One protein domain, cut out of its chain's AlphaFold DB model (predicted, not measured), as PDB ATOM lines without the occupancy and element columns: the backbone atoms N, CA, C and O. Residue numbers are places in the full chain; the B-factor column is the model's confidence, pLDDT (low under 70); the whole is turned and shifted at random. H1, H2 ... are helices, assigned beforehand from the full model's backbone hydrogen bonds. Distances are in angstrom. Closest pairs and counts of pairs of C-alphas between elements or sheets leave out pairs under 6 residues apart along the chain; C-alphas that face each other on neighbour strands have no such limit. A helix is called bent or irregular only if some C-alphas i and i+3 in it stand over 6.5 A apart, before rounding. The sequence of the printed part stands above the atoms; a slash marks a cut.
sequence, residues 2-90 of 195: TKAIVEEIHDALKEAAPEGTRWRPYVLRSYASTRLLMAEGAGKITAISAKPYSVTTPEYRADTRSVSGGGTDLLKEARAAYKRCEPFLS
ATOM      1  N   THR A   2     -13.584 208.084  98.740       63.47
ATOM      2  CA  THR A   2     -13.696 206.826  97.971       63.47
ATOM      3  C   THR A   2     -14.828 206.779  96.940       63.47
ATOM      4  O   THR A   2     -14.663 206.141  95.909       63.47
ATOM      5  N   LYS A   3     -15.962 207.453  97.178       72.06
ATOM      6  CA  LYS A   3     -17.118 207.409  96.263       72.06
ATOM      7  C   LYS A   3     -16.852 208.104  94.917       72.06
ATOM      8  O   LYS A   3     -17.169 207.528  93.887       72.06
ATOM      9  N   ALA A   4     -16.188 209.262  94.939       82.50
ATOM     10  CA  ALA A   4     -15.852 210.028  93.736       82.50
ATOM     11  C   ALA A   4     -14.910 209.256  92.792       82.50
ATOM     12  O   ALA A   4     -15.173 209.169  91.603       82.50
ATOM     13  N   ILE A   5     -13.876 208.605  93.338       80.31
ATOM     14  CA  ILE A   5     -12.939 207.782  92.550       80.31
ATOM     15  C   ILE A   5     -13.656 206.578  91.922       80.31
ATOM     16  O   ILE A   5     -13.382 206.197  90.790       80.31
ATOM     17  N   VAL A   6     -14.581 205.947  92.653       79.19
ATOM     18  CA  VAL A   6     -15.349 204.806  92.126       79.19
ATOM     19  C   VAL A   6     -16.278 205.236  90.993       79.19
ATOM     20  O   VAL A   6     -16.411 204.500  90.015       79.19
ATOM     21  N   GLU A   7     -16.907 206.404  91.115       83.88
ATOM     22  CA  GLU A   7     -17.744 206.991  90.064       83.88
ATOM     23  C   GLU A   7     -16.912 207.321  88.818       83.88
ATOM     24  O   GLU A   7     -17.262 206.872  87.730       83.88
ATOM     25  N   GLU A   8     -15.748 207.949  88.991       87.38
ATOM     26  CA  GLU A   8     -14.805 208.247  87.906       87.38
ATOM     27  C   GLU A   8     -14.336 206.980  87.172       87.38
ATOM     28  O   GLU A   8     -14.381 206.910  85.944       87.38
ATOM     29  N   ILE A   9     -13.974 205.923  87.910       83.75
ATOM     30  CA  ILE A   9     -13.618 204.621  87.320       83.75
ATOM     31  C   ILE A   9     -14.799 204.040  86.540       83.75
ATOM     32  O   ILE A   9     -14.622 203.476  85.462       83.75
ATOM     33  N   HIS A  10     -16.009 204.125  87.090       82.38
ATOM     34  CA  HIS A  10     -17.198 203.613  86.420       82.38
ATOM     35  C   HIS A  10     -17.512 204.372  85.132       82.38
ATOM     36  O   HIS A  10     -17.971 203.741  84.182       82.38
ATOM     37  N   ASP A  11     -17.282 205.679  85.091       87.06
ATOM     38  CA  ASP A  11     -17.530 206.491  83.904       87.06
ATOM     39  C   ASP A  11     -16.467 206.249  82.828       87.06
ATOM     40  O   ASP A  11     -16.831 205.948  81.692       87.06
ATOM     41  N   ALA A  12     -15.185 206.187  83.201       86.88
ATOM     42  CA  ALA A  12     -14.110 205.804  82.282       86.88
ATOM     43  C   ALA A  12     -14.332 204.405  81.671       86.88
ATOM     44  O   ALA A  12     -14.096 204.177  80.485       86.88
ATOM     45  N   LEU A  13     -14.840 203.451  82.463       85.00
ATOM     46  CA  LEU A  13     -15.178 202.113  81.968       85.00
ATOM     47  C   LEU A  13     -16.353 202.106  80.993       85.00
ATOM     48  O   LEU A  13     -16.386 201.242  80.122       85.00
ATOM     49  N   LYS A  14     -17.331 203.005  81.151       83.69
ATOM     50  CA  LYS A  14     -18.450 203.116  80.203       83.69
ATOM     51  C   LYS A  14     -17.985 203.706  78.879       83.69
ATOM     52  O   LYS A  14     -18.433 203.231  77.848       83.69
ATOM     53  N   GLU A  15     -17.111 204.707  78.922       86.69
ATOM     54  CA  GLU A  15     -16.557 205.345  77.725       86.69
ATOM     55  C   GLU A  15     -15.682 204.380  76.914       86.69
ATOM     56  O   GLU A  15     -15.775 204.332  75.693       86.69
ATOM     57  N   ALA A  16     -14.869 203.564  77.592       85.31
ATOM     58  CA  ALA A  16     -13.990 202.595  76.937       85.31
ATOM     59  C   ALA A  16     -14.695 201.295  76.500       85.31
ATOM     60  O   ALA A  16     -14.136 200.533  75.707       85.31
ATOM     61  N   ALA A  17     -15.876 200.988  77.048       83.75
ATOM     62  CA  ALA A  17     -16.586 199.758  76.725       83.75
ATOM     63  C   ALA A  17     -17.224 199.840  75.323       83.75
ATOM     64  O   ALA A  17     -17.818 200.861  74.979       83.75
ATOM     65  N   PRO A  18     -17.178 198.755  74.527       83.75
ATOM     66  CA  PRO A  18     -17.901 198.684  73.262       83.75
ATOM     67  C   PRO A  18     -19.405 198.907  73.452       83.75
ATOM     68  O   PRO A  18     -19.967 198.530  74.488       83.75
ATOM     69  N   GLU A  19     -20.074 199.437  72.426       84.75
ATOM     70  CA  GLU A  19     -21.527 199.614  72.448       84.75
ATOM     71  C   GLU A  19     -22.250 198.305  72.809       84.75
ATOM     72  O   GLU A  19     -21.882 197.210  72.382       84.75
ATOM     73  N   GLY A  20     -23.263 198.413  73.670       84.81
ATOM     74  CA  GLY A  20     -24.006 197.261  74.187       84.81
ATOM     75  C   GLY A  20     -23.290 196.466  75.287       84.81
ATOM     76  O   GLY A  20     -23.883 195.540  75.841       84.81
ATOM     77  N   THR A  21     -22.061 196.832  75.667       82.31
ATOM     78  CA  THR A  21     -21.310 196.136  76.719       82.31
ATOM     79  C   THR A  21     -21.231 196.963  77.999       82.31
ATOM     80  O   THR A  21     -20.954 198.156  77.986       82.31
ATOM     81  N   ARG A  22     -21.437 196.316  79.152       81.06
ATOM     82  CA  ARG A  22     -21.292 196.955  80.467       81.06
ATOM     83  C   ARG A  22     -20.167 196.310  81.255       81.06
ATOM     84  O   ARG A  22     -20.367 195.290  81.916       81.06
ATOM     85  N   TRP A  23     -18.989 196.922  81.230       83.62
ATOM     86  CA  TRP A  23     -17.877 196.455  82.046       83.62
ATOM     87  C   TRP A  23     -18.056 196.835  83.513       83.62
ATOM     88  O   TRP A  23     -18.497 197.925  83.877       83.62
ATOM     89  N   ARG A  24     -17.726 195.882  84.380       81.50
ATOM     90  CA  ARG A  24     -17.603 196.082  85.824       81.50
ATOM     91  C   ARG A  24     -16.118 196.030  86.170       81.50
ATOM     92  O   ARG A  24     -15.411 195.236  85.553       81.50
ATOM     93  N   PRO A  25     -15.639 196.758  87.192       80.38
ATOM     94  CA  PRO A  25     -14.219 196.748  87.556       80.38
ATOM     95  C   PRO A  25     -13.619 195.344  87.766       80.38
ATOM     96  O   PRO A  25     -12.455 195.102  87.454       80.38
ATOM     97  N   TYR A  26     -14.412 194.383  88.252       79.94
ATOM     98  CA  TYR A  26     -13.951 193.005  88.444       79.94
ATOM     99  C   TYR A  26     -13.728 192.228  87.131       79.94
ATOM    100  O   TYR A  26     -13.005 191.236  87.146       79.94
ATOM    101  N   VAL A  27     -14.305 192.662  86.005       82.81
ATOM    102  CA  VAL A  27     -14.111 192.024  84.691       82.81
ATOM    103  C   VAL A  27     -12.683 192.248  84.208       82.81
ATOM    104  O   VAL A  27     -11.986 191.285  83.903       82.81
ATOM    105  N   LEU A  28     -12.210 193.500  84.234       80.88
ATOM    106  CA  LEU A  28     -10.824 193.824  83.881       80.88
ATOM    107  C   LEU A  28      -9.826 193.152  84.823       80.88
ATOM    108  O   LEU A  28      -8.775 192.687  84.391       80.88
ATOM    109  N   ARG A  29     -10.182 193.043  86.105       78.69
ATOM    110  CA  ARG A  29      -9.391 192.292  87.082       78.69
ATOM    111  C   ARG A  29      -9.277 190.818  86.702       78.69
ATOM    112  O   ARG A  29      -8.173 190.292  86.695       78.69
ATOM    113  N   SER A  30     -10.395 190.161  86.388       80.62
ATOM    114  CA  SER A  30     -10.389 188.751  85.983       80.62
ATOM    115  C   SER A  30      -9.560 188.547  84.719       80.62
ATOM    116  O   SER A  30      -8.765 187.617  84.659       80.62
ATOM    117  N   TYR A  31      -9.704 189.445  83.741       84.88
ATOM    118  CA  TYR A  31      -8.891 189.438  82.531       84.88
ATOM    119  C   TYR A  31      -7.395 189.533  82.864       84.88
ATOM    120  O   TYR A  31      -6.630 188.647  82.489       84.88
ATOM    121  N   ALA A  32      -6.979 190.545  83.633       83.31
ATOM    122  CA  ALA A  32      -5.581 190.733  84.011       83.31
ATOM    123  C   ALA A  32      -5.010 189.515  84.758       83.31
ATOM    124  O   ALA A  32      -3.925 189.046  84.418       83.31
ATOM    125  N   SER A  33      -5.757 188.943  85.710       78.44
ATOM    126  CA  SER A  33      -5.350 187.731  86.432       78.44
ATOM    127  C   SER A  33      -5.136 186.538  85.495       78.44
ATOM    128  O   SER A  33      -4.121 185.854  85.604       78.44
ATOM    129  N   THR A  34      -6.047 186.299  84.547       84.56
ATOM    130  CA  THR A  34      -5.893 185.214  83.565       84.56
ATOM    131  C   THR A  34      -4.690 185.443  82.650       84.56
ATOM    132  O   THR A  34      -3.954 184.504  82.355       84.56
ATOM    133  N   ARG A  35      -4.443 186.684  82.216       87.31
ATOM    134  CA  ARG A  35      -3.307 186.999  81.335       87.31
ATOM    135  C   ARG A  35      -1.965 186.912  82.062       87.31
ATOM    136  O   ARG A  35      -1.002 186.425  81.479       87.31
ATOM    137  N   LEU A  36      -1.910 187.283  83.341       84.25
ATOM    138  CA  LEU A  36      -0.723 187.080  84.178       84.25
ATOM    139  C   LEU A  36      -0.445 185.598  84.444       84.25
ATOM    140  O   LEU A  36       0.712 185.197  84.421       84.25
ATOM    141  N   LEU A  37      -1.485 184.774  84.613       83.19
ATOM    142  CA  LEU A  37      -1.329 183.320  84.703       83.19
ATOM    143  C   LEU A  37      -0.723 182.733  83.415       83.19
ATOM    144  O   LEU A  37       0.167 181.888  83.471       83.19
ATOM    145  N   MET A  38      -1.158 183.207  82.243       85.19
ATOM    146  CA  MET A  38      -0.551 182.812  80.964       85.19
ATOM    147  C   MET A  38       0.915 183.260  80.862       85.19
ATOM    148  O   MET A  38       1.762 182.493  80.406       85.19
ATOM    149  N   ALA A  39       1.225 184.480  81.309       85.81
ATOM    150  CA  ALA A  39       2.590 185.000  81.327       85.81
ATOM    151  C   ALA A  39       3.506 184.207  82.279       85.81
ATOM    152  O   ALA A  39       4.681 184.001  81.972       85.81
ATOM    153  N   GLU A  40       2.970 183.722  83.401       83.75
ATOM    154  CA  GLU A  40       3.672 182.820  84.314       83.75
ATOM    155  C   GLU A  40       3.977 181.472  83.655       83.75
ATOM    156  O   GLU A  40       5.121 181.024  83.692       83.75
ATOM    157  N   GLY A  41       2.998 180.863  82.976       83.94
ATOM    158  CA  GLY A  41       3.222 179.635  82.205       83.94
ATOM    159  C   GLY A  41       4.288 179.792  81.110       83.94
ATOM    160  O   GLY A  41       5.007 178.847  80.803       83.94
ATOM    161  N   ALA A  42       4.440 181.003  80.567       85.62
ATOM    162  CA  ALA A  42       5.494 181.364  79.617       85.62
ATOM    163  C   ALA A  42       6.829 181.778  80.279       85.62
ATOM    164  O   ALA A  42       7.749 182.217  79.584       85.62
ATOM    165  N   GLY A  43       6.942 181.697  81.609       83.94
ATOM    166  CA  GLY A  43       8.149 182.032  82.371       83.94
ATOM    167  C   GLY A  43       8.495 183.525  82.411       83.94
ATOM    168  O   GLY A  43       9.630 183.886  82.718       83.94
ATOM    169  N   LYS A  44       7.552 184.417  82.078       82.50
ATOM    170  CA  LYS A  44       7.784 185.876  82.040       82.50
ATOM    171  C   LYS A  44       7.691 186.534  83.416       82.50
ATOM    172  O   LYS A  44       8.255 187.609  83.616       82.50
ATOM    173  N   ILE A  45       6.995 185.887  84.345       78.62
ATOM    174  CA  ILE A  45       6.800 186.321  85.726       78.62
ATOM    175  C   ILE A  45       6.700 185.086  86.623       78.62
ATOM    176  O   ILE A  45       6.267 184.029  86.179       78.62
ATOM    177  N   THR A  46       7.119 185.197  87.879       72.69
ATOM    178  CA  THR A  46       6.949 184.120  88.867       72.69
ATOM    179  C   THR A  46       5.644 184.322  89.630       72.69
ATOM    180  O   THR A  46       5.261 185.470  89.856       72.69
ATOM    181  N   ALA A  47       5.006 183.254  90.132       64.19
ATOM    182  CA  ALA A  47       3.839 183.363  91.020       64.19
ATOM    183  C   ALA A  47       4.012 184.448  92.094       64.19
ATOM    184  O   ALA A  47       3.096 185.213  92.369       64.19
ATOM    185  N   ILE A  48       5.196 184.543  92.708       56.81
ATOM    186  CA  ILE A  48       5.479 185.507  93.781       56.81
ATOM    187  C   ILE A  48       5.480 186.953  93.269       56.81
ATOM    188  O   ILE A  48       4.946 187.831  93.938       56.81
ATOM    189  N   SER A  49       6.019 187.204  92.077       59.12
ATOM    190  CA  SER A  49       6.065 188.544  91.476       59.12
ATOM    191  C   SER A  49       4.775 188.929  90.742       59.12
ATOM    192  O   SER A  49       4.516 190.117  90.570       59.12
ATOM    193  N   ALA A  50       3.934 187.957  90.370       57.72
ATOM    194  CA  ALA A  50       2.595 188.174  89.817       57.72
ATOM    195  C   ALA A  50       1.542 188.470  90.900       57.72
ATOM    196  O   ALA A  50       0.564 189.171  90.642       57.72
ATOM    197  N   LYS A  51       1.749 187.968  92.126       61.75
ATOM    198  CA  LYS A  51       0.847 188.142  93.279       61.75
ATOM    199  C   LYS A  51       0.470 189.596  93.596       61.75
ATOM    200  O   LYS A  51      -0.714 189.820  93.813       61.75
ATOM    201  N   PRO A  52       1.376 190.593  93.582       58.50
ATOM    202  CA  PRO A  52       1.009 191.997  93.803       58.50
ATOM    203  C   PRO A  52      -0.012 192.531  92.789       58.50
ATOM    204  O   PRO A  52      -0.745 193.471  93.084       58.50
ATOM    205  N   TYR A  53      -0.057 191.928  91.601       59.31
ATOM    206  CA  TYR A  53      -0.934 192.316  90.500       59.31
ATOM    207  C   TYR A  53      -2.206 191.457  90.416       59.31
ATOM    208  O   TYR A  53      -3.155 191.825  89.724       59.31
ATOM    209  N   SER A  54      -2.251 190.326  91.128       53.53
ATOM    210  CA  SER A  54      -3.382 189.399  91.154       53.53
ATOM    211  C   SER A  54      -4.206 189.594  92.424       53.53
ATOM    212  O   SER A  54      -3.694 189.537  93.536       53.53
ATOM    213  N   VAL A  55      -5.514 189.815  92.277       53.06
ATOM    214  CA  VAL A  55      -6.409 190.147  93.407       53.06
ATOM    215  C   VAL A  55      -7.398 189.014  93.713       53.06
ATOM    216  O   VAL A  55      -8.443 189.243  94.320       53.06
ATOM    217  N   THR A  56      -7.115 187.794  93.251       48.62
ATOM    218  CA  THR A  56      -8.101 186.699  93.226       48.62
ATOM    219  C   THR A  56      -8.323 186.021  94.584       48.62
ATOM    220  O   THR A  56      -9.274 185.259  94.710       48.62
ATOM    221  N   THR A  57      -7.553 186.330  95.636       42.28
ATOM    222  CA  THR A  57      -7.757 185.690  96.951       42.28
ATOM    223  C   THR A  57      -7.528 186.638  98.142       42.28
ATOM    224  O   THR A  57      -6.487 187.296  98.217       42.28
ATOM    225  N   PRO A  58      -8.474 186.721  99.106       42.28
ATOM    226  CA  PRO A  58      -8.370 187.581 100.294       42.28
ATOM    227  C   PRO A  58      -7.178 187.263 101.208       42.28
ATOM    228  O   PRO A  58      -6.689 188.155 101.897       42.28
ATOM    229  N   GLU A  59      -6.705 186.018 101.191       43.50
ATOM    230  CA  GLU A  59      -5.622 185.491 102.035       43.50
ATOM    231  C   GLU A  59      -4.255 186.133 101.742       43.50
ATOM    232  O   GLU A  59      -3.379 186.161 102.602       43.50
ATOM    233  N   TYR A  60      -4.078 186.729 100.558       47.44
ATOM    234  CA  TYR A  60      -2.787 187.259 100.101       47.44
ATOM    235  C   TYR A  60      -2.591 188.761 100.348       47.44
ATOM    236  O   TYR A  60      -1.531 189.308 100.043       47.44
ATOM    237  N   ARG A  61      -3.565 189.438 100.974       38.25
ATOM    238  CA  ARG A  61      -3.455 190.856 101.384       38.25
ATOM    239  C   ARG A  61      -2.329 191.122 102.393       38.25
ATOM    240  O   ARG A  61      -1.938 192.275 102.571       38.25
ATOM    241  N   ALA A  62      -1.831 190.086 103.066       37.22
ATOM    242  CA  ALA A  62      -0.778 190.214 104.070       37.22
ATOM    243  C   ALA A  62       0.611 190.486 103.461       37.22
ATOM    244  O   ALA A  62       1.432 191.130 104.113       37.22
ATOM    245  N   ASP A  63       0.857 190.075 102.211       44.09
ATOM    246  CA  ASP A  63       2.194 190.137 101.603       44.09
ATOM    247  C   ASP A  63       2.367 191.306 100.620       44.09
ATOM    248  O   ASP A  63       3.471 191.619 100.210       44.09
ATOM    249  N   THR A  64       1.333 192.092 100.302       43.31
ATOM    250  CA  THR A  64       1.542 193.357  99.557       43.31
ATOM    251  C   THR A  64       2.423 194.365 100.312       43.31
ATOM    252  O   THR A  64       2.957 195.293  99.703       43.31
ATOM    253  N   ARG A  65       2.641 194.158 101.623       40.09
ATOM    254  CA  ARG A  65       3.644 194.896 102.405       40.09
ATOM    255  C   ARG A  65       5.079 194.638 101.942       40.09
ATOM    256  O   ARG A  65       5.915 195.506 102.173       40.09
ATOM    257  N   SER A  66       5.380 193.520 101.277       45.97
ATOM    258  CA  SER A  66       6.736 193.236 100.792       45.97
ATOM    259  C   SER A  66       7.112 194.028  99.535       45.97
ATOM    260  O   SER A  66       8.296 194.221  99.293       45.97
ATOM    261  N   VAL A  67       6.151 194.596  98.793       46.72
ATOM    262  CA  VAL A  67       6.439 195.526  97.676       46.72
ATOM    263  C   VAL A  67       6.411 196.988  98.125       46.72
ATOM    264  O   VAL A  67       7.213 197.786  97.653       46.72
ATOM    265  N   SER A  68       5.530 197.357  99.062       45.50
ATOM    266  CA  SER A  68       5.513 198.718  99.624       45.50
ATOM    267  C   SER A  68       6.594 198.956 100.690       45.50
ATOM    268  O   SER A  68       6.898 200.105 100.991       45.50
ATOM    269  N   GLY A  69       7.140 197.889 101.285       48.09
ATOM    270  CA  GLY A  69       8.238 197.917 102.262       48.09
ATOM    271  C   GLY A  69       9.530 197.250 101.775       48.09
ATOM    272  O   GLY A  69      10.561 197.364 102.434       48.09
ATOM    273  N   GLY A  70       9.497 196.571 100.628       52.50
ATOM    274  CA  GLY A  70      10.687 196.092  99.939       52.50
ATOM    275  C   GLY A  70      11.340 197.258  99.224       52.50
ATOM    276  O   GLY A  70      10.670 197.961  98.472       52.50
ATOM    277  N   GLY A  71      12.619 197.504  99.498       60.12
ATOM    278  CA  GLY A  71      13.356 198.653  98.977       60.12
ATOM    279  C   GLY A  71      13.226 198.861  97.462       60.12
ATOM    280  O   GLY A  71      12.743 198.010  96.716       60.12
ATOM    281  N   THR A  72      13.692 200.019  96.996       67.62
ATOM    282  CA  THR A  72      13.546 200.508  95.612       67.62
ATOM    283  C   THR A  72      13.878 199.480  94.520       67.62
ATOM    284  O   THR A  72      13.301 199.551  93.436       67.62
ATOM    285  N   ASP A  73      14.743 198.505  94.791       70.12
ATOM    286  CA  ASP A  73      15.116 197.445  93.852       70.12
ATOM    287  C   ASP A  73      14.016 196.401  93.617       70.12
ATOM    288  O   ASP A  73      13.797 196.004  92.472       70.12
ATOM    289  N   LEU A  74      13.245 196.030  94.643       66.88
ATOM    290  CA  LEU A  74      12.088 195.137  94.481       66.88
ATOM    291  C   LEU A  74      11.014 195.787  93.606       66.88
ATOM    292  O   LEU A  74      10.419 195.131  92.753       66.88
ATOM    293  N   LEU A  75      10.812 197.098  93.756       69.38
ATOM    294  CA  LEU A  75       9.891 197.852  92.910       69.38
ATOM    295  C   LEU A  75      10.384 197.946  91.456       69.38
ATOM    296  O   LEU A  75       9.574 197.856  90.531       69.38
ATOM    297  N   LYS A  76      11.695 198.116  91.231       75.38
ATOM    298  CA  LYS A  76      12.283 198.089  89.879       75.38
ATOM    299  C   LYS A  76      12.078 196.728  89.218       75.38
ATOM    300  O   LYS A  76      11.617 196.688  88.078       75.38
ATOM    301  N   GLU A  77      12.350 195.639  89.935       74.69
ATOM    302  CA  GLU A  77      12.151 194.282  89.415       74.69
ATOM    303  C   GLU A  77      10.672 194.007  89.135       74.69
ATOM    304  O   GLU A  77      10.325 193.493  88.073       74.69
ATOM    305  N   ALA A  78       9.773 194.439  90.023       71.88
ATOM    306  CA  ALA A  78       8.336 194.313  89.813       71.88
ATOM    307  C   ALA A  78       7.875 195.058  88.546       71.88
ATOM    308  O   ALA A  78       7.086 194.514  87.770       71.88
ATOM    309  N   ARG A  79       8.391 196.269  88.294       77.25
ATOM    310  CA  ARG A  79       8.116 197.030  87.061       77.25
ATOM    311  C   ARG A  79       8.688 196.338  85.822       77.25
ATOM    312  O   ARG A  79       8.009 196.273  84.799       77.25
ATOM    313  N   ALA A  80       9.902 195.795  85.905       81.12
ATOM    314  CA  ALA A  80      10.523 195.049  84.812       81.12
ATOM    315  C   ALA A  80       9.762 193.748  84.494       81.12
ATOM    316  O   ALA A  80       9.548 193.416  83.328       81.12
ATOM    317  N   ALA A  81       9.294 193.028  85.517       79.38
ATOM    318  CA  ALA A  81       8.415 191.868  85.380       79.38
ATOM    319  C   ALA A  81       7.087 192.232  84.706       79.38
ATOM    320  O   ALA A  81       6.681 191.566  83.756       79.38
ATOM    321  N   TYR A  82       6.457 193.333  85.124       82.00
ATOM    322  CA  TYR A  82       5.230 193.816  84.495       82.00
ATOM    323  C   TYR A  82       5.443 194.158  83.011       82.00
ATOM    324  O   TYR A  82       4.661 193.729  82.167       82.00
ATOM    325  N   LYS A  83       6.552 194.831  82.669       84.19
ATOM    326  CA  LYS A  83       6.913 195.141  81.275       84.19
ATOM    327  C   LYS A  83       7.102 193.880  80.423       84.19
ATOM    328  O   LYS A  83       6.644 193.830  79.290       84.19
ATOM    329  N   ARG A  84       7.710 192.821  80.967       83.94
ATOM    330  CA  ARG A  84       7.827 191.521  80.270       83.94
ATOM    331  C   ARG A  84       6.470 190.871  79.976       83.94
ATOM    332  O   ARG A  84       6.374 190.088  79.033       83.94
ATOM    333  N   CYS A  85       5.448 191.177  80.773       85.00
ATOM    334  CA  CYS A  85       4.090 190.657  80.613       85.00
ATOM    335  C   CYS A  85       3.216 191.510  79.681       85.00
ATOM    336  O   CYS A  85       2.100 191.099  79.371       85.00
ATOM    337  N   GLU A  86       3.696 192.669  79.222       85.75
ATOM    338  CA  GLU A  86       2.953 193.595  78.358       85.75
ATOM    339  C   GLU A  86       2.312 192.918  77.129       85.75
ATOM    340  O   GLU A  86       1.122 193.157  76.913       85.75
ATOM    341  N   PRO A  87       2.984 192.000  76.395       85.56
ATOM    342  CA  PRO A  87       2.373 191.325  75.240       85.56
ATOM    343  C   PRO A  87       1.154 190.466  75.607       85.56
ATOM    344  O   PRO A  87       0.278 190.210  74.786       85.56
ATOM    345  N   PHE A  88       1.074 190.011  76.861       85.06
ATOM    346  CA  PHE A  88      -0.094 189.296  77.361       85.06
ATOM    347  C   PHE A  88      -1.174 190.279  77.820       85.06
ATOM    348  O   PHE A  88      -2.354 190.022  77.633       85.06
ATOM    349  N   LEU A  89      -0.835 191.416  78.413       85.12
ATOM    350  CA  LEU A  89      -1.848 192.319  78.969       85.12
ATOM    351  C   LEU A  89      -2.531 193.170  77.892       85.12
ATOM    352  O   LEU A  89      -3.744 193.385  77.960       85.12
ATOM    353  N   SER A  90      -1.775 193.595  76.886       83.19
ATOM    354  CA  SER A  90      -2.260 194.432  75.797       83.19
ATOM    355  C   SER A  90      -3.147 193.655  74.823       83.19
ATOM    356  O   SER A  90      -2.875 192.512  74.462       83.19
TER     357      SER A  90
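What this domain is: This is residues 2 to 90 of the 195 residues of the protein "Integrase/recombinase" of mine drainage metagenome (UniProt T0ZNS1). What is the main picture? H2 runs through the middle, with H1 as an arm off its beginning; toward its far end H3 folds back on it as a helical hairpin, and H7 packs on it too. H6 crosses near H3, while H4 and H5 make a loosely wound stretch near H3. What builds it? The 89 printed residues hold seven named helices, H1 to H7 in order, and no named strand: all helix. It is only just loose, close to compact, with a radius of gyration of the C-alphas of 14.9 A and spans of 41 by 31 by 23 A.

How they stand to each other: What does H1, residues 2 to 16, meet? It only just touches H2, residues 25 to 41, with 3 pairs of C-alphas within 8 A, the closest being His 10 and Pro 25 at 7.6 A. What else touches H2? H3, residues 47 to 53, forms a hairpin with it, at a shallow tilt of 22 degrees, opposite ways; the closest C-alphas, Leu 36 and Ala 50, are 6.6 A apart. H7, residues 86 to 89, touches H2 with residues 32 to 39 of H2 alone; the closest C-alphas, Arg 35 and Phe 88, are 5.6 A apart. What is near H3? H4, residues 58 to 62, H5, residues 65 to 68, and H6, residues 72 to 84, are each close but not clearly touching; for H6 the closest C-alphas are Ser 49 and Ala 78, 6.4 A. How are the backbones? Every O i to N i+4 pair is within hydrogen-bond range in H1, H2 and H6, but 1 of 3 in H3 and 0 of 1 in H4, where O i to N i+3 gives 2 of 4 and 0 of 2; H5 and H7 are too short for such a pair.

Where its parts are: Where are the anchors? H1 begins at C-alpha 2 (-13.696, 206.826, 97.971), and H7 ends at C-alpha 89 (-1.848, 192.319, 78.969). How long are the helices? H1 measures 21.5 A, H2 25.0 A and H6 18.7 A from first to last C-alpha. Which are irregular? H3 only just, with C-alphas 49 and 52 6.55 A apart, and H4, with C-alphas 59 and 62 7.1 A apart.

The domain as a whole: How large is it? The two C-alphas farthest apart, Gly 20 and Gly 71, are 44.9 A apart. Are there cuts or long links? The printed part has no cut and no long link; residues 16 to 21 stand free. Where is confidence low? Residue 2, residues 47 to 72 and residues 74 to 75 have pLDDT under 70.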